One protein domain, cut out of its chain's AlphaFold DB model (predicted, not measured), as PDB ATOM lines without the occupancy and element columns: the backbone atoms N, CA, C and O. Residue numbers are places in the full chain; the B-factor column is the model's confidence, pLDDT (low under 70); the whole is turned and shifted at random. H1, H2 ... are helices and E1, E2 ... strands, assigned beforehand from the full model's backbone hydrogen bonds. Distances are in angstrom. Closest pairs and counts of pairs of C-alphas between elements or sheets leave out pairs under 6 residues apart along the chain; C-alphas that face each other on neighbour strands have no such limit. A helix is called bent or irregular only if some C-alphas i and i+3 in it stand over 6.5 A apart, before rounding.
ATOM      1  N   ARG A   7     -20.838 -34.096   7.889       82.00
ATOM      2  CA  ARG A   7     -20.651 -34.279   9.327       82.00
ATOM      3  C   ARG A   7     -21.671 -33.479  10.107       82.00
ATOM      4  O   ARG A   7     -22.035 -32.378   9.714       82.00
ATOM      5  N   MET A   8     -22.094 -34.057  11.221       82.19
ATOM      6  CA  MET A   8     -22.973 -33.422  12.191       82.19
ATOM      7  C   MET A   8     -22.190 -33.198  13.474       82.19
ATOM      8  O   MET A   8     -21.500 -34.106  13.944       82.19
ATOM      9  N   VAL A   9     -22.290 -32.000  14.031       81.88
ATOM     10  CA  VAL A   9     -21.756 -31.675  15.354       81.88
ATOM     11  C   VAL A   9     -22.797 -30.897  16.137       81.88
ATOM     12  O   VAL A   9     -23.579 -30.143  15.563       81.88
ATOM     13  N   MET A  10     -22.794 -31.074  17.454       74.06
ATOM     14  CA  MET A  10     -23.511 -30.162  18.331       74.06
ATOM     15  C   MET A  10     -22.711 -28.864  18.399       74.06
ATOM     16  O   MET A  10     -21.526 -28.886  18.736       74.06
ATOM     17  N   GLN A  11     -23.350 -27.754  18.059       75.50
ATOM     18  CA  GLN A  11     -22.812 -26.420  18.263       75.50
ATOM     19  C   GLN A  11     -23.591 -25.772  19.396       75.50
ATOM     20  O   GLN A  11     -24.818 -25.817  19.438       75.50
ATOM     21  N   ASP A  12     -22.855 -25.200  20.331       66.50
ATOM     22  CA  ASP A  12     -23.412 -24.491  21.463       66.50
ATOM     23  C   ASP A  12     -23.001 -23.026  21.340       66.50
ATOM     24  O   ASP A  12     -21.807 -22.725  21.237       66.50
ATOM     25  N   GLU A  13     -23.987 -22.135  21.312       60.16
ATOM     26  CA  GLU A  13     -23.755 -20.699  21.281       60.16
ATOM     27  C   GLU A  13     -24.295 -20.026  22.545       60.16
ATOM     28  O   GLU A  13     -25.424 -20.297  22.967       60.16
ATOM     29  N   PRO A  14     -23.529 -19.107  23.157       53.22
ATOM     30  CA  PRO A  14     -24.063 -18.268  24.217       53.22
ATOM     31  C   PRO A  14     -25.235 -17.443  23.672       53.22
ATOM     32  O   PRO A  14     -25.152 -16.866  22.586       53.22
ATOM     33  N   GLY A  15     -26.332 -17.375  24.426       50.69
ATOM     34  CA  GLY A  15     -27.447 -16.511  24.067       50.69
ATOM     35  C   GLY A  15     -26.991 -15.054  23.997       50.69
ATOM     36  O   GLY A  15     -26.241 -14.572  24.852       50.69
ATOM     37  N   LYS A  16     -27.437 -14.339  22.962       43.91
ATOM     38  CA  LYS A  16     -27.147 -12.913  22.801       43.91
ATOM     39  C   LYS A  16     -27.711 -12.138  23.997       43.91
ATOM     40  O   LYS A  16     -28.771 -12.484  24.514       43.91
ATOM     41  N   ASP A  17     -26.965 -11.142  24.469       39.16
ATOM     42  CA  ASP A  17     -27.361 -10.262  25.575       39.16
ATOM     43  C   ASP A  17     -27.810 -11.011  26.849       39.16
ATOM     44  O   ASP A  17     -28.684 -10.551  27.580       39.16
ATOM     45  N   GLY A  18     -27.207 -12.171  27.145       42.12
ATOM     46  CA  GLY A  18     -27.511 -12.976  28.336       42.12
ATOM     47  C   GLY A  18     -28.794 -13.806  28.232       42.12
ATOM     48  O   GLY A  18     -29.394 -14.107  29.262       42.12
ATOM     49  N   GLY A  19     -29.240 -14.121  27.012       38.72
ATOM     50  CA  GLY A  19     -30.262 -15.138  26.763       38.72
ATOM     51  C   GLY A  19     -29.771 -16.566  27.064       38.72
ATOM     52  O   GLY A  19     -28.570 -16.780  27.268       38.72
ATOM     53  N   PRO A  20     -30.683 -17.556  27.083       40.19
ATOM     54  CA  PRO A  20     -30.322 -18.956  27.290       40.19
ATOM     55  C   PRO A  20     -29.334 -19.437  26.220       40.19
ATOM     56  O   PRO A  20     -29.333 -18.949  25.085       40.19
ATOM     57  N   ARG A  21     -28.473 -20.393  26.590       52.88
ATOM     58  CA  ARG A  21     -27.561 -21.039  25.636       52.88
ATOM     59  C   ARG A  21     -28.371 -21.723  24.542       52.88
ATOM     60  O   ARG A  21     -29.395 -22.347  24.813       52.88
ATOM     61  N   LYS A  22     -27.908 -21.583  23.307       62.41
ATOM     62  CA  LYS A  22     -28.558 -22.130  22.123       62.41
ATOM     63  C   LYS A  22     -27.829 -23.401  21.706       62.41
ATOM     64  O   LYS A  22     -26.606 -23.395  21.574       62.41
ATOM     65  N   HIS A  23     -28.577 -24.475  21.479       63.56
ATOM     66  CA  HIS A  23     -28.034 -25.744  21.006       63.56
ATOM     67  C   HIS A  23     -28.481 -25.988  19.567       63.56
ATOM     68  O   HIS A  23     -29.672 -26.101  19.289       63.56
ATOM     69  N   TYR A  24     -27.517 -26.095  18.661       75.12
ATOM     70  CA  TYR A  24     -27.739 -26.370  17.248       75.12
ATOM     71  C   TYR A  24     -27.155 -27.725  16.868       75.12
ATOM     72  O   TYR A  24     -26.079 -28.107  17.333       75.12
ATOM     73  N   VAL A  25     -27.829 -28.428  15.960       79.12
ATOM     74  CA  VAL A  25     -27.217 -29.525  15.203       79.12
ATOM     75  C   VAL A  25     -26.660 -28.924  13.920       79.12
ATOM     76  O   VAL A  25     -27.401 -28.639  12.982       79.12
ATOM     77  N   LEU A  26     -25.347 -28.708  13.876       82.56
ATOM     78  CA  LEU A  26     -24.678 -28.185  12.693       82.56
ATOM     79  C   LEU A  26     -24.357 -29.333  11.737       82.56
ATOM     80  O   LEU A  26     -23.518 -30.185  12.039       82.56
ATOM     81  N   LEU A  27     -24.981 -29.316  10.562       85.69
ATOM     82  CA  LEU A  27     -24.629 -30.175   9.435       85.69
ATOM     83  C   LEU A  27     -23.698 -29.411   8.485       85.69
ATOM     84  O   LEU A  27     -24.083 -28.387   7.926       85.69
ATOM     85  N   TYR A  28     -22.480 -29.911   8.279       86.56
ATOM     86  CA  TYR A  28     -21.484 -29.266   7.422       86.56
ATOM     87  C   TYR A  28     -20.736 -30.269   6.536       86.56
ATOM     88  O   TYR A  28     -20.672 -31.468   6.812       86.56
ATOM     89  N   ASP A  29     -20.157 -29.766   5.449       89.19
ATOM     90  CA  ASP A  29     -19.322 -30.543   4.541       89.19
ATOM     91  C   ASP A  29     -17.853 -30.433   4.966       89.19
ATOM     92  O   ASP A  29     -17.303 -29.338   5.064       89.19
ATOM     93  N   SER A  30     -17.216 -31.570   5.244       87.62
ATOM     94  CA  SER A  30     -15.811 -31.606   5.667       87.62
ATOM     95  C   SER A  30     -14.799 -31.474   4.521       87.62
ATOM     96  O   SER A  30     -13.603 -31.363   4.794       87.62
ATOM     97  N   VAL A  31     -15.232 -31.474   3.253       87.62
ATOM     98  CA  VAL A  31     -14.348 -31.249   2.100       87.62
ATOM     99  C   VAL A  31     -14.102 -29.745   1.915       87.62
ATOM    100  O   VAL A  31     -15.059 -28.992   1.727       87.62
ATOM    101  N   PRO A  32     -12.837 -29.277   1.906       81.44
ATOM    102  CA  PRO A  32     -12.522 -27.875   1.642       81.44
ATOM    103  C   PRO A  32     -13.087 -27.403   0.293       81.44
ATOM    104  O   PRO A  32     -12.858 -28.040  -0.732       81.44
ATOM    105  N   GLY A  33     -13.816 -26.285   0.300       78.00
ATOM    106  CA  GLY A  33     -14.526 -25.755  -0.873       78.00
ATOM    107  C   GLY A  33     -15.939 -26.318  -1.077       78.00
ATOM    108  O   GLY A  33     -16.691 -25.761  -1.871       78.00
ATOM    109  N   GLY A  34     -16.321 -27.356  -0.324       82.69
ATOM    110  CA  GLY A  34     -17.633 -27.994  -0.383       82.69
ATOM    111  C   GLY A  34     -17.821 -28.884  -1.614       82.69
ATOM    112  O   GLY A  34     -17.309 -28.631  -2.701       82.69
ATOM    113  N   THR A  35     -18.596 -29.948  -1.454       84.25
ATOM    114  CA  THR A  35     -18.992 -30.848  -2.548       84.25
ATOM    115  C   THR A  35     -20.261 -30.388  -3.270       84.25
ATOM    116  O   THR A  35     -20.637 -30.972  -4.284       84.25
ATOM    117  N   GLY A  36     -20.944 -29.370  -2.734       83.62
ATOM    118  CA  GLY A  36     -22.239 -28.883  -3.218       83.62
ATOM    119  C   GLY A  36     -23.452 -29.667  -2.700       83.62
ATOM    120  O   GLY A  36     -24.580 -29.243  -2.936       83.62
ATOM    121  N   TYR A  37     -23.262 -30.758  -1.946       84.56
ATOM    122  CA  TYR A  37     -24.372 -31.587  -1.452       84.56
ATOM    123  C   TYR A  37     -25.310 -30.829  -0.507       84.56
ATOM    124  O   TYR A  37     -26.519 -30.979  -0.621       84.56
ATOM    125  N   LEU A  38     -24.788 -29.981   0.387       84.69
ATOM    126  CA  LEU A  38     -25.632 -29.167   1.276       84.69
ATOM    127  C   LEU A  38     -26.423 -28.103   0.518       84.69
ATOM    128  O   LEU A  38     -27.585 -27.864   0.827       84.69
ATOM    129  N   HIS A  39     -25.823 -27.519  -0.520       82.94
ATOM    130  CA  HIS A  39     -26.535 -26.598  -1.399       82.94
ATOM    131  C   HIS A  39     -27.673 -27.316  -2.132       82.94
ATOM    132  O   HIS A  39     -28.750 -26.759  -2.283       82.94
ATOM    133  N   GLN A  40     -27.466 -28.560  -2.569       83.81
ATOM    134  CA  GLN A  40     -28.530 -29.370  -3.159       83.81
ATOM    135  C   GLN A  40     -29.596 -29.775  -2.126       83.81
ATOM    136  O   GLN A  40     -30.778 -29.770  -2.452       83.81
ATOM    137  N   LEU A  41     -29.188 -30.088  -0.892       84.12
ATOM    138  CA  LEU A  41     -30.084 -30.459   0.205       84.12
ATOM    139  C   LEU A  41     -31.068 -29.330   0.548       84.12
ATOM    140  O   LEU A  41     -32.229 -29.599   0.840       84.12
ATOM    141  N   LEU A  42     -30.595 -28.082   0.477       83.19
ATOM    142  CA  LEU A  42     -31.359 -26.871   0.789       83.19
ATOM    143  C   LEU A  42     -31.944 -26.165  -0.449       83.19
ATOM    144  O   LEU A  42     -32.658 -25.176  -0.310       83.19
ATOM    145  N   ALA A  43     -31.660 -26.644  -1.663       81.00
ATOM    146  CA  ALA A  43     -32.240 -26.090  -2.885       81.00
ATOM    147  C   ALA A  43     -33.745 -26.389  -2.979       81.00
ATOM    148  O   ALA A  43     -34.224 -27.344  -2.370       81.00
ATOM    149  N   GLN A  44     -34.458 -25.608  -3.805       78.81
ATOM    150  CA  GLN A  44     -35.898 -25.777  -4.064       78.81
ATOM    151  C   GLN A  44     -36.695 -25.860  -2.753       78.81
ATOM    152  O   GLN A  44     -37.296 -26.889  -2.457       78.81
ATOM    153  N   ASP A  45     -36.609 -24.803  -1.939       76.19
ATOM    154  CA  ASP A  45     -37.283 -24.695  -0.637       76.19
ATOM    155  C   ASP A  45     -36.985 -25.875   0.308       76.19
ATOM    156  O   ASP A  45     -37.838 -26.342   1.056       76.19
ATOM    157  N   ALA A  46     -35.747 -26.381   0.252       83.56
ATOM    158  CA  ALA A  46     -35.269 -27.525   1.026       83.56
ATOM    159  C   ALA A  46     -36.099 -28.817   0.853       83.56
ATOM    160  O   ALA A  46     -36.099 -29.678   1.737       83.56
ATOM    161  N   GLN A  47     -36.745 -29.023  -0.303       86.25
ATOM    162  CA  GLN A  47     -37.535 -30.234  -0.570       86.25
ATOM    163  C   GLN A  47     -36.723 -31.524  -0.373       86.25
ATOM    164  O   GLN A  47     -37.214 -32.503   0.181       86.25
ATOM    165  N   THR A  48     -35.445 -31.523  -0.757       87.88
ATOM    166  CA  THR A  48     -34.579 -32.699  -0.573       87.88
ATOM    167  C   THR A  48     -34.360 -33.016   0.914       87.88
ATOM    168  O   THR A  48     -34.311 -34.183   1.294       87.88
ATOM    169  N   LEU A  49     -34.243 -31.997   1.774       87.94
ATOM    170  CA  LEU A  49     -34.162 -32.179   3.226       87.94
ATOM    171  C   LEU A  49     -35.462 -32.773   3.777       87.94
ATOM    172  O   LEU A  49     -35.414 -33.727   4.557       87.94
ATOM    173  N   ALA A  50     -36.605 -32.237   3.342       89.12
ATOM    174  CA  ALA A  50     -37.923 -32.748   3.698       89.12
ATOM    175  C   ALA A  50     -38.065 -34.234   3.331       89.12
ATOM    176  O   ALA A  50     -38.470 -35.045   4.168       89.12
ATOM    177  N   ASP A  51     -37.667 -34.614   2.118       91.19
ATOM    178  CA  ASP A  51     -37.717 -36.000   1.647       91.19
ATOM    179  C   ASP A  51     -36.824 -36.915   2.498       91.19
ATOM    180  O   ASP A  51     -37.255 -37.988   2.923       91.19
ATOM    181  N   VAL A  52     -35.599 -36.482   2.814       90.75
ATOM    182  CA  VAL A  52     -34.664 -37.251   3.652       90.75
ATOM    183  C   VAL A  52     -35.227 -37.487   5.057       90.75
ATOM    184  O   VAL A  52     -35.133 -38.606   5.562       90.75
ATOM    185  N   LEU A  53     -35.828 -36.471   5.685       91.75
ATOM    186  CA  LEU A  53     -36.422 -36.597   7.021       91.75
ATOM    187  C   LEU A  53     -37.642 -37.525   7.019       91.75
ATOM    188  O   LEU A  53     -37.755 -38.383   7.897       91.75
ATOM    189  N   ASN A  54     -38.495 -37.430   5.997       93.56
ATOM    190  CA  ASN A  54     -39.611 -38.357   5.801       93.56
ATOM    191  C   ASN A  54     -39.124 -39.803   5.621       93.56
ATOM    192  O   ASN A  54     -39.627 -40.717   6.272       93.56
ATOM    193  N   MET A  55     -38.107 -40.022   4.782       94.81
ATOM    194  CA  MET A  55     -37.525 -41.349   4.566       94.81
ATOM    195  C   MET A  55     -36.868 -41.912   5.832       94.81
ATOM    196  O   MET A  55     -36.943 -43.117   6.077       94.81
ATOM    197  N   ALA A  56     -36.230 -41.064   6.645       93.31
ATOM    198  CA  ALA A  56     -35.648 -41.469   7.920       93.31
ATOM    199  C   ALA A  56     -36.729 -41.897   8.924       93.31
ATOM    200  O   ALA A  56     -36.599 -42.955   9.545       93.31
ATOM    201  N   LEU A  57     -37.811 -41.119   9.044       94.69
ATOM    202  CA  LEU A  57     -38.957 -41.459   9.888       94.69
ATOM    203  C   LEU A  57     -39.592 -42.785   9.452       94.69
ATOM    204  O   LEU A  57     -39.818 -43.669  10.281       94.69
ATOM    205  N   GLU A  58     -39.804 -42.961   8.148       95.50
ATOM    206  CA  GLU A  58     -40.356 -44.197   7.595       95.50
ATOM    207  C   GLU A  58     -39.455 -45.401   7.894       95.50
ATOM    208  O   GLU A  58     -39.929 -46.427   8.380       95.50
ATOM    209  N   ALA A  59     -38.136 -45.264   7.724       94.88
ATOM    210  CA  ALA A  59     -37.184 -46.329   8.033       94.88
ATOM    211  C   ALA A  59     -37.214 -46.761   9.514       94.88
ATOM    212  O   ALA A  59     -37.011 -47.945   9.814       94.88
ATOM    213  N   LEU A  60     -37.479 -45.837  10.448       93.94
ATOM    214  CA  LEU A  60     -37.690 -46.170  11.861       93.94
ATOM    215  C   LEU A  60     -39.046 -46.852  12.090       93.94
ATOM    216  O   LEU A  60     -39.122 -47.821  12.853       93.94
ATOM    217  N   ASN A  61     -40.107 -46.374  11.440       94.19
ATOM    218  CA  ASN A  61     -41.466 -46.906  11.571       94.19
ATOM    219  C   ASN A  61     -41.592 -48.334  11.042       94.19
ATOM    220  O   ASN A  61     -42.207 -49.176  11.695       94.19
ATOM    221  N   THR A  62     -40.950 -48.644   9.920       94.75
ATOM    222  CA  THR A  62     -41.055 -49.957   9.270       94.75
ATOM    223  C   THR A  62     -39.945 -50.925   9.669       94.75
ATOM    224  O   THR A  62     -39.853 -52.028   9.120       94.75
ATOM    225  N   CYS A  63     -39.060 -50.549  10.599       94.56
ATOM    226  CA  CYS A  63     -37.965 -51.425  10.995       94.56
ATOM    227  C   CYS A  63     -38.490 -52.723  11.629       94.56
ATOM    228  O   CYS A  63     -39.359 -52.706  12.498       94.56
ATOM    229  N   SER A  64     -37.902 -53.865  11.269       92.38
ATOM    230  CA  SER A  64     -38.297 -55.164  11.823       92.38
ATOM    231  C   SER A  64     -38.064 -55.287  13.334       92.38
ATOM    232  O   SER A  64     -38.667 -56.153  13.959       92.38
ATOM    233  N   CYS A  65     -37.206 -54.452  13.939       91.12
ATOM    234  CA  CYS A  65     -37.013 -54.465  15.393       91.12
ATOM    235  C   CYS A  65     -38.220 -53.920  16.170       91.12
ATOM    236  O   CYS A  65     -38.274 -54.127  17.373       91.12
ATOM    237  N   ASN A  66     -39.192 -53.274  15.513       88.06
ATOM    238  CA  ASN A  66     -40.442 -52.849  16.155       88.06
ATOM    239  C   ASN A  66     -41.295 -54.030  16.644       88.06
ATOM    240  O   ASN A  66     -42.122 -53.861  17.529       88.06
ATOM    241  N   ALA A  67     -41.105 -55.221  16.069       89.69
ATOM    242  CA  ALA A  67     -41.825 -56.431  16.465       89.69
ATOM    243  C   ALA A  67     -41.239 -57.121  17.712       89.69
ATOM    244  O   ALA A  67     -41.776 -58.136  18.148       89.69
ATOM    245  N   ASP A  68     -40.128 -56.614  18.252       86.88
ATOM    246  CA  ASP A  68     -39.416 -57.201  19.384       86.88
ATOM    247  C   ASP A  68     -39.516 -56.257  20.599       86.88
ATOM    248  O   ASP A  68     -38.872 -55.205  20.582       86.88
ATOM    249  N   PRO A  69     -40.320 -56.593  21.630       84.00
ATOM    250  CA  PRO A  69     -40.535 -55.738  22.802       84.00
ATOM    251  C   PRO A  69     -39.262 -55.450  23.603       84.00
ATOM    252  O   PRO A  69     -39.188 -54.437  24.287       84.00
ATOM    253  N   GLU A  70     -38.248 -56.310  23.486       84.38
ATOM    254  CA  GLU A  70     -36.965 -56.164  24.178       84.38
ATOM    255  C   GLU A  70     -35.985 -55.260  23.402       84.38
ATOM    256  O   GLU A  70     -34.831 -55.092  23.801       84.38
ATOM    257  N   LYS A  71     -36.401 -54.696  22.255       83.25
ATOM    258  CA  LYS A  71     -35.556 -53.850  21.403       83.25
ATOM    259  C   LYS A  71     -36.129 -52.456  21.200       83.25
ATOM    260  O   LYS A  71     -37.125 -52.263  20.501       83.25
ATOM    261  N   ASP A  72     -35.344 -51.473  21.620       84.12
ATOM    262  CA  ASP A  72     -35.577 -50.048  21.368       84.12
ATOM    263  C   ASP A  72     -34.600 -49.468  20.319       84.12
ATOM    264  O   ASP A  72     -34.170 -48.320  20.352       84.12
ATOM    265  N   GLY A  73     -34.186 -50.301  19.362       87.88
ATOM    266  CA  GLY A  73     -33.276 -49.913  18.284       87.88
ATOM    267  C   GLY A  73     -32.481 -51.087  17.715       87.88
ATOM    268  O   GLY A  73     -32.461 -52.188  18.263       87.88
ATOM    269  N   CYS A  74     -31.858 -50.889  16.552       86.69
ATOM    270  CA  CYS A  74     -30.899 -51.844  15.988       86.69
ATOM    271  C   CYS A  74     -29.940 -51.169  14.994       86.69
ATOM    272  O   CYS A  74     -30.186 -50.049  14.543       86.69
ATOM    273  N   TYR A  75     -28.889 -51.880  14.569       84.19
ATOM    274  CA  TYR A  75     -27.912 -51.406  13.570       84.19
ATOM    275  C   TYR A  75     -28.482 -51.168  12.165       84.19
ATOM    276  O   TYR A  75     -27.794 -50.616  11.311       84.19
ATOM    277  N   ARG A  76     -29.719 -51.602  11.896       83.12
ATOM    278  CA  ARG A  76     -30.389 -51.343  10.613       83.12
ATOM    279  C   ARG A  76     -31.124 -50.007  10.588       83.12
ATOM    280  O   ARG A  76     -31.380 -49.519   9.497       83.12
ATOM    281  N   CYS A  77     -31.500 -49.464  11.747       85.69
ATOM    282  CA  CYS A  77     -32.344 -48.270  11.824       85.69
ATOM    283  C   CYS A  77     -31.708 -47.112  12.599       85.69
ATOM    284  O   CYS A  77     -31.877 -45.974  12.187       85.69
ATOM    285  N   LEU A  78     -30.981 -47.378  13.690       84.81
ATOM    286  CA  LEU A  78     -30.551 -46.322  14.613       84.81
ATOM    287  C   LEU A  78     -29.116 -46.486  15.131       84.81
ATOM    288  O   LEU A  78     -28.384 -45.504  15.229       84.81
ATOM    289  N   TYR A  79     -28.683 -47.705  15.464       81.06
ATOM    290  CA  TYR A  79     -27.380 -47.903  16.108       81.06
ATOM    291  C   TYR A  79     -26.209 -47.736  15.137       81.06
ATOM    292  O   TYR A  79     -26.231 -48.227  14.009       81.06
ATOM    293  N   GLN A  80     -25.128 -47.126  15.629       68.50
ATOM    294  CA  GLN A  80     -23.834 -47.053  14.950       68.50
ATOM    295  C   GLN A  80     -22.782 -47.879  15.694       68.50
ATOM    296  O   GLN A  80     -22.743 -47.906  16.923       68.50
ATOM    297  N   TYR A  81     -21.849 -48.481  14.950       54.06
ATOM    298  CA  TYR A  81     -20.764 -49.319  15.491       54.06
ATOM    299  C   TYR A  81     -19.826 -48.614  16.495       54.06
ATOM    300  O   TYR A  81     -19.027 -49.281  17.146       54.06
ATOM    301  N   ARG A  82     -19.896 -47.282  16.636       51.12
ATOM    302  CA  ARG A  82     -19.020 -46.478  17.511       51.12
ATOM    303  C   ARG A  82     -19.677 -45.992  18.812       51.12
ATOM    304  O   ARG A  82     -19.007 -45.331  19.595       51.12
ATOM    305  N   LEU A  83     -20.944 -46.328  19.073       53.19
ATOM    306  CA  LEU A  83     -21.720 -45.802  20.213       53.19
ATOM    307  C   LEU A  83     -21.659 -46.666  21.491       53.19
ATOM    308  O   LEU A  83     -22.475 -46.487  22.387       53.19
ATOM    309  N   GLY A  84     -20.690 -47.581  21.613       50.03
ATOM    310  CA  GLY A  84     -20.696 -48.659  22.617       50.03
ATOM    311  C   GLY A  84     -20.808 -48.267  24.101       50.03
ATOM    312  O   GLY A  84     -21.123 -49.136  24.900       50.03
ATOM    313  N   ARG A  85     -20.581 -47.000  24.485       51.56
ATOM    314  CA  ARG A  85     -20.786 -46.503  25.865       51.56
ATOM    315  C   ARG A  85     -22.094 -45.734  26.088       51.56
ATOM    316  O   ARG A  85     -22.477 -45.565  27.231       51.56
ATOM    317  N   ASN A  86     -22.777 -45.307  25.025       57.31
ATOM    318  CA  ASN A  86     -23.993 -44.482  25.104       57.31
ATOM    319  C   ASN A  86     -25.225 -45.206  24.543       57.31
ATOM    320  O   ASN A  86     -26.252 -44.578  24.323       57.31
ATOM    321  N   MET A  87     -25.128 -46.509  24.257       60.59
ATOM    322  CA  MET A  87     -26.201 -47.253  23.587       60.59
ATOM    323  C   MET A  87     -27.474 -47.352  24.443       60.59
ATOM    324  O   MET A  87     -28.562 -47.406  23.887       60.59
ATOM    325  N   GLU A  88     -27.334 -47.281  25.769       66.31
ATOM    326  CA  GLU A  88     -28.440 -47.204  26.737       66.31
ATOM    327  C   GLU A  88     -29.221 -45.878  26.657       66.31
ATOM    328  O   GLU A  88     -30.376 -45.823  27.059       66.31
ATOM    329  N   LEU A  89     -28.621 -44.820  26.097       66.94
ATOM    330  CA  LEU A  89     -29.252 -43.505  25.912       66.94
ATOM    331  C   LEU A  89     -29.904 -43.348  24.527       66.94
ATOM    332  O   LEU A  89     -30.406 -42.276  24.192       66.94
ATOM    333  N   VAL A  90     -29.850 -44.383  23.682       74.06
ATOM    334  CA  VAL A  90     -30.311 -44.329  22.290       74.06
ATOM    335  C   VAL A  90     -31.615 -45.110  22.154       74.06
ATOM    336  O   VAL A  90     -31.603 -46.338  22.108       74.06
ATOM    337  N   SER A  91     -32.719 -44.372  22.024       84.75
ATOM    338  CA  SER A  91     -34.078 -44.907  21.883       84.75
ATOM    339  C   SER A  91     -34.643 -44.654  20.484       84.75
ATOM    340  O   SER A  91     -34.616 -43.528  19.973       84.75
ATOM    341  N   ARG A  92     -35.177 -45.703  19.855       89.81
ATOM    342  CA  ARG A  92     -35.900 -45.626  18.578       89.81
ATOM    343  C   ARG A  92     -37.183 -44.844  18.738       89.81
ATOM    344  O   ARG A  92     -37.508 -44.065  17.844       89.81
ATOM    345  N   ASP A  93     -37.900 -45.045  19.830       84.62
ATOM    346  CA  ASP A  93     -39.197 -44.405  20.009       84.62
ATOM    347  C   ASP A  93     -39.031 -42.897  20.270       84.62
ATOM    348  O   ASP A  93     -39.728 -42.095  19.644       84.62
ATOM    349  N   SER A  94     -37.998 -42.488  21.019       80.00
ATOM    350  CA  SER A  94     -37.601 -41.071  21.110       80.00
ATOM    351  C   SER A  94     -37.173 -40.496  19.757       80.00
ATOM    352  O   SER A  94     -37.576 -39.392  19.395       80.00
ATOM    353  N   ALA A  95     -36.396 -41.241  18.960       83.12
ATOM    354  CA  ALA A  95     -35.990 -40.795  17.625       83.12
ATOM    355  C   ALA A  95     -37.189 -40.615  16.674       83.12
ATOM    356  O   ALA A  95     -37.216 -39.663  15.893       83.12
ATOM    357  N   LYS A  96     -38.202 -41.490  16.757       86.56
ATOM    358  CA  LYS A  96     -39.460 -41.347  16.009       86.56
ATOM    359  C   LYS A  96     -40.245 -40.118  16.435       86.56
ATOM    360  O   LYS A  96     -40.772 -39.440  15.557       86.56
ATOM    361  N   ALA A  97     -40.338 -39.843  17.736       78.75
ATOM    362  CA  ALA A  97     -41.033 -38.662  18.241       78.75
ATOM    363  C   ALA A  97     -40.398 -37.383  17.673       78.75
ATOM    364  O   ALA A  97     -41.074 -36.617  16.991       78.75
ATOM    365  N   VAL A  98     -39.074 -37.245  17.812       79.94
ATOM    366  CA  VAL A  98     -38.319 -36.099  17.279       79.94
ATOM    367  C   VAL A  98     -38.503 -35.956  15.765       79.94
ATOM    368  O   VAL A  98     -38.806 -34.869  15.278       79.94
ATOM    369  N   LEU A  99     -38.352 -37.040  14.997       86.25
ATOM    370  CA  LEU A  99     -38.518 -36.985  13.541       86.25
ATOM    371  C   LEU A  99     -39.963 -36.702  13.118       86.25
ATOM    372  O   LEU A  99     -40.168 -36.020  12.118       86.25
ATOM    373  N   SER A 100     -40.957 -37.188  13.862       84.44
ATOM    374  CA  SER A 100     -42.371 -36.908  13.583       84.44
ATOM    375  C   SER A 100     -42.686 -35.428  13.748       84.44
ATOM    376  O   SER A 100     -43.382 -34.861  12.909       84.44
ATOM    377  N   ASP A 101     -42.160 -34.799  14.795       78.00
ATOM    378  CA  ASP A 101     -42.370 -33.374  15.039       78.00
ATOM    379  C   ASP A 101     -41.639 -32.521  13.999       78.00
ATOM    380  O   ASP A 101     -42.239 -31.617  13.420       78.00
ATOM    381  N   LEU A 102     -40.396 -32.878  13.653       81.62
ATOM    382  CA  LEU A 102     -39.661 -32.217  12.570       81.62
ATOM    383  C   LEU A 102     -40.414 -32.296  11.238       81.62
ATOM    384  O   LEU A 102     -40.549 -31.282  10.560       81.62
ATOM    385  N   VAL A 103     -40.930 -33.476  10.875       89.12
ATOM    386  CA  VAL A 103     -41.671 -33.681   9.621       89.12
ATOM    387  C   VAL A 103     -42.965 -32.863   9.585       89.12
ATOM    388  O   VAL A 103     -43.272 -32.270   8.552       89.12
ATOM    389  N   LYS A 104     -43.710 -32.778  10.697       83.06
ATOM    390  CA  LYS A 104     -44.930 -31.951  10.785       83.06
ATOM    391  C   LYS A 104     -44.642 -30.463  10.578       83.06
ATOM    392  O   LYS A 104     -45.461 -29.771   9.977       83.06
ATOM    393  N   SER A 105     -43.488 -29.991  11.039       80.06
ATOM    394  CA  SER A 105     -43.104 -28.577  10.979       80.06
ATOM    395  C   SER A 105     -42.368 -28.177   9.695       80.06
ATOM    396  O   SER A 105     -42.052 -27.004   9.524       80.06
ATOM    397  N   LEU A 106     -42.128 -29.100   8.752       81.62
ATOM    398  CA  LEU A 106     -41.414 -28.807   7.495       81.62
ATOM    399  C   LEU A 106     -42.055 -27.684   6.668       81.62
ATOM    400  O   LEU A 106     -41.352 -26.940   5.993       81.62
ATOM    401  N   GLY A 107     -43.381 -27.531   6.740       76.06
ATOM    402  CA  GLY A 107     -44.102 -26.453   6.053       76.06
ATOM    403  C   GLY A 107     -43.864 -25.052   6.633       76.06
ATOM    404  O   GLY A 107     -44.356 -24.084   6.066       76.06
ATOM    405  N   GLN A 108     -43.145 -24.942   7.754       78.38
ATOM    406  CA  GLN A 108     -42.858 -23.692   8.465       78.38
ATOM    407  C   GLN A 108     -41.383 -23.273   8.343       78.38
ATOM    408  O   GLN A 108     -40.913 -22.435   9.105       78.38
ATOM    409  N   LEU A 109     -40.625 -23.871   7.415       77.38
ATOM    410  CA  LEU A 109     -39.225 -23.512   7.196       77.38
ATOM    411  C   LEU A 109     -39.100 -22.062   6.712       77.38
ATOM    412  O   LEU A 109     -39.648 -21.691   5.675       77.38
TER     413      LEU A 109
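AT A GLANCE: This is residues 7 to 109 of the 580 residues of the protein "DUF1998 domain-containing protein" of Alcaligenaceae bacterium (UniProt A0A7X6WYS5). A sharply kinked helix, H1, and a shorter helix, H3, which folds back over residues 50 to 61 of H1, make a two-helix base, while the E1-E2 strand hairpin forms a separate ribbon joined to the beginning of H1. At the other end of H1, the short helix H2 leads into a long loop, residues 68 to 91, of which residues 80 to 86 stick out, and the chain then returns into H3. The printed part has 103 residues with two named strands and three named helices, in the order E1, E2, H1, H2, H3; the sheet E1 - E2 is antiparallel and the class is mixed, helices and strands. The whole is loose, with a radius of gyration of the C-alphas of 16.4 A and spans of 45 by 35 by 31 A.

HOW THE PARTS SIT: E1, residues 7 to 13, and E2, residues 22 to 29, are antiparallel neighbours in a hairpin, with 149 degrees between their directions. N 9 and O 26 are 3.0 A apart and N 24 and O 11 are 2.8 A apart, both within hydrogen-bond range. H1, residues 37 to 61, is apart from E1; its closest C-alphas to E2 are those of Leu 38 and Asp 29, 7.2 A apart. H1 has a kink of 101 degrees near residue 46 and is irregular: C-alphas 41 and 44 are 8.6 A apart. H2, residues 64 to 67, and H1 meet only through their link. H3, residues 92 to 104, touches H1 at residues 50 to 61 of H1 alone, at a steep tilt of 44 degrees, opposite ways; the closest C-alphas, those of Leu 57 and Leu 99, are 5.8 A apart. H3 is apart from E1, E2 and H2. In H3 every O i to N i+4 pair is within hydrogen-bond range, in H1 16 of 21 are, and H2 is too short for such a pair.

IN THESE COORDINATES: E1 begins at C-alpha 7, at (-20.651, -34.279, 9.327), and is 18.4 A long from first to last C-alpha. E2 is 21.6 A long. H1 measures 26.4 A from C-alpha 37, at (-24.372, -31.587, -1.452), to C-alpha 61. H2 has four residues, Ser 64 to Ala 67. H3 is 18.1 A long and ends at C-alpha 104, at (-44.930, -31.951, 10.785).

THE WHOLE: The two C-alphas farthest apart, those of Asp 17 and Ala 67, are 49.2 A apart. The printed part has no cut. The link from H2 to H3 is long, with 24 residues; the link from H1 to H2 is tight. Residues 31 to 36 and 80 to 86 stand free. The mean pLDDT of the printed part is 78.4, and residues 12 to 23 and 80 to 89 are under 70.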